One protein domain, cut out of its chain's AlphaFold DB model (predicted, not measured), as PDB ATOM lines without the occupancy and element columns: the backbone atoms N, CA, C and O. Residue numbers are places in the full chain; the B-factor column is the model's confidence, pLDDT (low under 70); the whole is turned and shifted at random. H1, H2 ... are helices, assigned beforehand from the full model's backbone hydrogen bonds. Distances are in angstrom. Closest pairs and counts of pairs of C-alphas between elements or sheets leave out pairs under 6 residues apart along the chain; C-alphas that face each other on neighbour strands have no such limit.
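This is residues 85 to 137 of the 137 residues of the protein "Oxidoreductase, FMN-binding" of Burkholderia multivorans CGD1 (UniProt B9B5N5). One long helix, H1, is crossed near its middle by a shorter helix, H2, packed on one side of it like an unequal X. Residues 85 to 95 loop round into the start of H1, and the link, residues 114 to 123, folds back from its end to H2. The printed part has 53 residues, with two named helices, H1 then H2, and no named strand; the class is all helix. It is compact, with a radius of gyration of the C-alphas of 11.2 A, and flat, spanning 33 by 26 by 13 A.

Find C-alpha 96 at (-53.961, 17.969, -15.318); from there H1, residues 96 to 113, runs 25.6 A. H2, residues 124 to 132, ends at C-alpha 132, (-42.041, 25.365, -13.652), after 12.3 A.

Look at residues 100 to 107, with which alone H1 touches H2; the closest C-alphas, of Ala 103 and Leu 128, are 5.4 A apart. Their lines are about perpendicular, at 73 degrees. In H1 and H2 every O i to N i+4 pair is within hydrogen-bond range.

The C-alphas of Lys 92 and Gly 115 are the two farthest apart, 33.7 A. The printed part has no cut, and the link is short. Confidence is under 70 for 18 residues, among them 85 to 91 and 131 to 137.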
ATOM      1  N   ASP A  85     -45.367  15.968 -33.413       69.12
ATOM      2  CA  ASP A  85     -46.309  14.951 -32.957       69.12
ATOM      3  C   ASP A  85     -46.126  14.734 -31.452       69.12
ATOM      4  O   ASP A  85     -45.005  14.580 -30.954       69.12
ATOM      5  N   LEU A  86     -47.242  14.754 -30.726       65.12
ATOM      6  CA  LEU A  86     -47.279  14.554 -29.285       65.12
ATOM      7  C   LEU A  86     -47.856  13.175 -28.992       65.12
ATOM      8  O   LEU A  86     -48.885  12.789 -29.540       65.12
ATOM      9  N   SER A  87     -47.188  12.432 -28.112       65.31
ATOM     10  CA  SER A  87     -47.740  11.176 -27.613       65.31
ATOM     11  C   SER A  87     -48.998  11.462 -26.776       65.31
ATOM     12  O   SER A  87     -48.987  12.424 -26.000       65.31
ATOM     13  N   PRO A  88     -50.058  10.637 -26.879       65.50
ATOM     14  CA  PRO A  88     -51.254  10.802 -26.062       65.50
ATOM     15  C   PRO A  88     -50.904  10.770 -24.572       65.50
ATOM     16  O   PRO A  88     -50.245   9.844 -24.096       65.50
ATOM     17  N   ILE A  89     -51.357  11.775 -23.823       69.94
ATOM     18  CA  ILE A  89     -51.135  11.836 -22.379       69.94
ATOM     19  C   ILE A  89     -52.288  11.114 -21.681       69.94
ATOM     20  O   ILE A  89     -53.392  11.642 -21.566       69.94
ATOM     21  N   ALA A  90     -52.021   9.904 -21.193       66.81
ATOM     22  CA  ALA A  90     -52.962   9.146 -20.374       66.81
ATOM     23  C   ALA A  90     -52.992   9.709 -18.941       66.81
ATOM     24  O   ALA A  90     -52.346   9.188 -18.035       66.81
ATOM     25  N   CYS A  91     -53.724  10.804 -18.732       68.56
ATOM     26  CA  CYS A  91     -54.009  11.343 -17.405       68.56
ATOM     27  C   CYS A  91     -55.517  11.265 -17.133       68.56
ATOM     28  O   CYS A  91     -56.317  11.703 -17.956       68.56
ATOM     29  N   LYS A  92     -55.909  10.689 -15.987       71.25
ATOM     30  CA  LYS A  92     -57.324  10.565 -15.585       71.25
ATOM     31  C   LYS A  92     -57.933  11.895 -15.133       71.25
ATOM     32  O   LYS A  92     -59.147  12.063 -15.206       71.25
ATOM     33  N   ASP A  93     -57.104  12.821 -14.661       80.75
ATOM     34  CA  ASP A  93     -57.546  14.120 -14.165       80.75
ATOM     35  C   ASP A  93     -57.754  15.097 -15.332       80.75
ATOM     36  O   ASP A  93     -56.831  15.408 -16.093       80.75
ATOM     37  N   LYS A  94     -58.990  15.592 -15.457       73.31
ATOM     38  CA  LYS A  94     -59.428  16.501 -16.527       73.31
ATOM     39  C   LYS A  94     -58.754  17.877 -16.473       73.31
ATOM     40  O   LYS A  94     -58.767  18.587 -17.470       73.31
ATOM     41  N   THR A  95     -58.163  18.241 -15.342       79.00
ATOM     42  CA  THR A  95     -57.461  19.509 -15.104       79.00
ATOM     43  C   THR A  95     -55.973  19.382 -15.418       79.00
ATOM     44  O   THR A  95     -55.368  20.278 -16.008       79.00
ATOM     45  N   LEU A  96     -55.378  18.237 -15.072       77.56
ATOM     46  CA  LEU A  96     -53.961  17.969 -15.318       77.56
ATOM     47  C   LEU A  96     -53.681  17.577 -16.770       77.56
ATOM     48  O   LEU A  96     -52.614  17.911 -17.285       77.56
ATOM     49  N   ALA A  97     -54.620  16.915 -17.456       76.94
ATOM     50  CA  ALA A  97     -54.417  16.508 -18.847       76.94
ATOM     51  C   ALA A  97     -54.181  17.706 -19.800       76.94
ATOM     52  O   ALA A  97     -53.191  17.679 -20.538       76.94
ATOM     53  N   PRO A  98     -54.982  18.796 -19.771       78.50
ATOM     54  CA  PRO A  98     -54.707  19.995 -20.564       78.50
ATOM     55  C   PRO A  98     -53.378  20.657 -20.198       78.50
ATOM     56  O   PRO A  98     -52.619  21.035 -21.087       78.50
ATOM     57  N   LEU A  99     -53.056  20.752 -18.903       81.44
ATOM     58  CA  LEU A  99     -51.803  21.346 -18.435       81.44
ATOM     59  C   LEU A  99     -50.584  20.570 -18.954       81.44
ATOM     60  O   LEU A  99     -49.631  21.167 -19.457       81.44
ATOM     61  N   ALA A 100     -50.631  19.241 -18.878       78.44
ATOM     62  CA  ALA A 100     -49.583  18.362 -19.375       78.44
ATOM     63  C   ALA A 100     -49.429  18.460 -20.902       78.44
ATOM     64  O   ALA A 100     -48.303  18.540 -21.400       78.44
ATOM     65  N   ASN A 101     -50.542  18.531 -21.645       79.12
ATOM     66  CA  ASN A 101     -50.528  18.721 -23.100       79.12
ATOM     67  C   ASN A 101     -49.882  20.058 -23.477       79.12
ATOM     68  O   ASN A 101     -49.000  20.105 -24.336       79.12
ATOM     69  N   MET A 102     -50.265  21.139 -22.796       83.19
ATOM     70  CA  MET A 102     -49.701  22.471 -23.023       83.19
ATOM     71  C   MET A 102     -48.212  22.527 -22.677       83.19
ATOM     72  O   MET A 102     -47.434  23.134 -23.417       83.19
ATOM     73  N   ALA A 103     -47.790  21.859 -21.602       81.75
ATOM     74  CA  ALA A 103     -46.381  21.773 -21.234       81.75
ATOM     75  C   ALA A 103     -45.556  21.019 -22.284       81.75
ATOM     76  O   ALA A 103     -44.490  21.491 -22.693       81.75
ATOM     77  N   ALA A 104     -46.069  19.892 -22.782       80.69
ATOM     78  CA  ALA A 104     -45.433  19.137 -23.854       80.69
ATOM     79  C   ALA A 104     -45.353  19.957 -25.155       80.69
ATOM     80  O   ALA A 104     -44.277  20.062 -25.746       80.69
ATOM     81  N   ALA A 105     -46.440  20.624 -25.560       81.62
ATOM     82  CA  ALA A 105     -46.464  21.490 -26.740       81.62
ATOM     83  C   ALA A 105     -45.449  22.643 -26.628       81.62
ATOM     84  O   ALA A 105     -44.626  22.849 -27.523       81.62
ATOM     85  N   LYS A 106     -45.435  23.352 -25.490       82.19
ATOM     86  CA  LYS A 106     -44.487  24.444 -25.218       82.19
ATOM     87  C   LYS A 106     -43.038  23.959 -25.242       82.19
ATOM     88  O   LYS A 106     -42.162  24.655 -25.762       82.19
ATOM     89  N   PHE A 107     -42.774  22.772 -24.700       82.88
ATOM     90  CA  PHE A 107     -41.451  22.156 -24.737       82.88
ATOM     91  C   PHE A 107     -40.983  21.892 -26.175       82.88
ATOM     92  O   PHE A 107     -39.854  22.255 -26.519       82.88
ATOM     93  N   GLN A 108     -41.844  21.336 -27.034       82.88
ATOM     94  CA  GLN A 108     -41.501  21.088 -28.439       82.88
ATOM     95  C   GLN A 108     -41.276  22.386 -29.222       82.88
ATOM     96  O   GLN A 108     -40.259  22.513 -29.902       82.88
ATOM     97  N   LEU A 109     -42.156  23.383 -29.070       84.25
ATOM     98  CA  LEU A 109     -42.018  24.682 -29.744       84.25
ATOM     99  C   LEU A 109     -40.700  25.378 -29.386       84.25
ATOM    100  O   LEU A 109     -40.022  25.926 -30.253       84.25
ATOM    101  N   ARG A 110     -40.274  25.297 -28.121       83.06
ATOM    102  CA  ARG A 110     -38.974  25.833 -27.683       83.06
ATOM    103  C   ARG A 110     -37.787  25.105 -28.306       83.06
ATOM    104  O   ARG A 110     -36.752  25.726 -28.528       83.06
ATOM    105  N   ARG A 111     -37.896  23.798 -28.550       85.81
ATOM    106  CA  ARG A 111     -36.836  23.028 -29.219       85.81
ATOM    107  C   ARG A 111     -36.746  23.423 -30.690       85.81
ATOM    108  O   ARG A 111     -35.651  23.757 -31.133       85.81
ATOM    109  N   LEU A 112     -37.886  23.527 -31.371       85.06
ATOM    110  CA  LEU A 112     -37.971  24.004 -32.754       85.06
ATOM    111  C   LEU A 112     -37.408  25.421 -32.920       85.06
ATOM    112  O   LEU A 112     -36.585  25.648 -33.798       85.06
ATOM    113  N   SER A 113     -37.758  26.348 -32.023       83.50
ATOM    114  CA  SER A 113     -37.218  27.719 -32.016       83.50
ATOM    115  C   SER A 113     -35.690  27.772 -31.861       83.50
ATOM    116  O   SER A 113     -35.065  28.744 -32.267       83.50
ATOM    117  N   ARG A 114     -35.075  26.723 -31.305       85.12
ATOM    118  CA  ARG A 114     -33.617  26.580 -31.161       85.12
ATOM    119  C   ARG A 114     -32.988  25.744 -32.282       85.12
ATOM    120  O   ARG A 114     -31.864  25.278 -32.116       85.12
ATOM    121  N   GLY A 115     -33.724  25.466 -33.361       82.31
ATOM    122  CA  GLY A 115     -33.276  24.621 -34.472       82.31
ATOM    123  C   GLY A 115     -33.149  23.131 -34.130       82.31
ATOM    124  O   GLY A 115     -32.528  22.384 -34.881       82.31
ATOM    125  N   LYS A 116     -33.699  22.672 -32.997       81.69
ATOM    126  CA  LYS A 116     -33.648  21.259 -32.584       81.69
ATOM    127  C   LYS A 116     -34.867  20.498 -33.104       81.69
ATOM    128  O   LYS A 116     -35.984  21.014 -33.070       81.69
ATOM    129  N   THR A 117     -34.669  19.248 -33.520       79.06
ATOM    130  CA  THR A 117     -35.751  18.363 -33.983       79.06
ATOM    131  C   THR A 117     -36.715  18.005 -32.850       79.06
ATOM    132  O   THR A 117     -36.260  17.863 -31.714       79.06
ATOM    133  N   PRO A 118     -38.025  17.816 -33.107       75.81
ATOM    134  CA  PRO A 118     -38.990  17.356 -32.103       75.81
ATOM    135  C   PRO A 118     -38.580  16.045 -31.413       75.81
ATOM    136  O   PRO A 118     -37.902  15.212 -32.001       75.81
ATOM    137  N   GLU A 119     -38.977  15.871 -30.150       78.12
ATOM    138  CA  GLU A 119     -38.686  14.683 -29.328       78.12
ATOM    139  C   GLU A 119     -40.014  14.014 -28.961       78.12
ATOM    140  O   GLU A 119     -40.624  14.375 -27.951       78.12
ATOM    141  N   PRO A 120     -40.499  13.064 -29.779       66.56
ATOM    142  CA  PRO A 120     -41.882  12.581 -29.706       66.56
ATOM    143  C   PRO A 120     -42.209  11.803 -28.419       66.56
ATOM    144  O   PRO A 120     -43.373  11.667 -28.045       66.56
ATOM    145  N   ARG A 121     -41.174  11.302 -27.730       67.44
ATOM    146  CA  ARG A 121     -41.258  10.488 -26.504       67.44
ATOM    147  C   ARG A 121     -40.968  11.281 -25.223       67.44
ATOM    148  O   ARG A 121     -40.600  10.693 -24.208       67.44
ATOM    149  N   VAL A 122     -41.069  12.612 -25.256       72.00
ATOM    150  CA  VAL A 122     -40.814  13.419 -24.057       72.00
ATOM    151  C   VAL A 122     -41.806  13.059 -22.943       72.00
ATOM    152  O   VAL A 122     -43.015  13.019 -23.160       72.00
ATOM    153  N   SER A 123     -41.295  12.815 -21.734       73.62
ATOM    154  CA  SER A 123     -42.144  12.615 -20.555       73.62
ATOM    155  C   SER A 123     -42.899  13.913 -20.219       73.62
ATOM    156  O   SER A 123     -42.246  14.950 -20.029       73.62
ATOM    157  N   PRO A 124     -44.239  13.880 -20.079       68.31
ATOM    158  CA  PRO A 124     -45.033  15.048 -19.694       68.31
ATOM    159  C   PRO A 124     -44.597  15.661 -18.361       68.31
ATOM    160  O   PRO A 124     -44.559  16.880 -18.223       68.31
ATOM    161  N   VAL A 125     -44.189  14.820 -17.404       73.00
ATOM    162  CA  VAL A 125     -43.693  15.257 -16.091       73.00
ATOM    163  C   VAL A 125     -42.396  16.045 -16.249       73.00
ATOM    164  O   VAL A 125     -42.261  17.135 -15.703       73.00
ATOM    165  N   ARG A 126     -41.459  15.550 -17.066       74.81
ATOM    166  CA  ARG A 126     -40.205  16.261 -17.349       74.81
ATOM    167  C   ARG A 126     -40.462  17.595 -18.052       74.81
ATOM    168  O   ARG A 126     -39.824  18.586 -17.710       74.81
ATOM    169  N   ALA A 127     -41.389  17.632 -19.010       71.00
ATOM    170  CA  ALA A 127     -41.775  18.870 -19.688       71.00
ATOM    171  C   ALA A 127     -42.373  19.894 -18.704       71.00
ATOM    172  O   ALA A 127     -42.010  21.070 -18.755       71.00
ATOM    173  N   LEU A 128     -43.218  19.437 -17.774       68.81
ATOM    174  CA  LEU A 128     -43.848  20.274 -16.753       68.81
ATOM    175  C   LEU A 128     -42.830  20.827 -15.742       68.81
ATOM    176  O   LEU A 128     -42.811  22.029 -15.489       68.81
ATOM    177  N   VAL A 129     -41.925  19.985 -15.240       75.00
ATOM    178  CA  VAL A 129     -40.841  20.376 -14.319       75.00
ATOM    179  C   VAL A 129     -39.916  21.406 -14.978       75.00
ATOM    180  O   VAL A 129     -39.643  22.463 -14.414       75.00
ATOM    181  N   VAL A 130     -39.492  21.169 -16.227       71.50
ATOM    182  CA  VAL A 130     -38.666  22.127 -16.990       71.50
ATOM    183  C   VAL A 130     -39.395  23.455 -17.231       71.50
ATOM    184  O   VAL A 130     -38.749  24.498 -17.376       71.50
ATOM    185  N   GLN A 131     -40.727  23.440 -17.291       65.38
ATOM    186  CA  GLN A 131     -41.528  24.650 -17.412       65.38
ATOM    187  C   GLN A 131     -41.636  25.418 -16.089       65.38
ATOM    188  O   GLN A 131     -41.537  26.642 -16.127       65.38
ATOM    189  N   GLN A 132     -41.838  24.733 -14.962       65.38
ATOM    190  CA  GLN A 132     -42.041  25.365 -13.652       65.38
ATOM    191  C   GLN A 132     -40.750  25.938 -13.051       65.38
ATOM    192  O   GLN A 132     -40.793  26.968 -12.390       65.38
ATOM    193  N   HIS A 133     -39.594  25.329 -13.323       62.84
ATOM    194  CA  HIS A 133     -38.312  25.756 -12.743       62.84
ATOM    195  C   HIS A 133     -37.540  26.788 -13.573       62.84
ATOM    196  O   HIS A 133     -36.348  26.990 -13.336       62.84
ATOM    197  N   ARG A 134     -38.164  27.442 -14.561       57.47
ATOM    198  CA  ARG A 134     -37.501  28.531 -15.294       57.47
ATOM    199  C   ARG A 134     -38.096  29.888 -14.932       57.47
ATOM    200  O   ARG A 134     -39.286  30.070 -15.184       57.47
ATOM    201  N   PRO A 135     -37.285  30.833 -14.415       45.41
ATOM    202  CA  PRO A 135     -37.747  32.195 -14.197       45.41
ATOM    203  C   PRO A 135     -38.189  32.804 -15.531       45.41
ATOM    204  O   PRO A 135     -37.582  32.546 -16.577       45.41
ATOM    205  N   CYS A 136     -39.294  33.550 -15.495       40.84
ATOM    206  CA  CYS A 136     -39.739  34.372 -16.612       40.84
ATOM    207  C   CYS A 136     -38.612  35.356 -16.946       40.84
ATOM    208  O   CYS A 136     -38.186  36.111 -16.075       40.84
ATOM    209  N   MET A 137     -38.110  35.279 -18.175       38.41
ATOM    210  CA  MET A 137     -37.213  36.268 -18.765       38.41
ATOM    211  C   MET A 137     -38.039  37.126 -19.711       38.41
ATOM    212  O   MET A 137     -38.904  36.518 -20.394       38.41
TER     213      MET A 137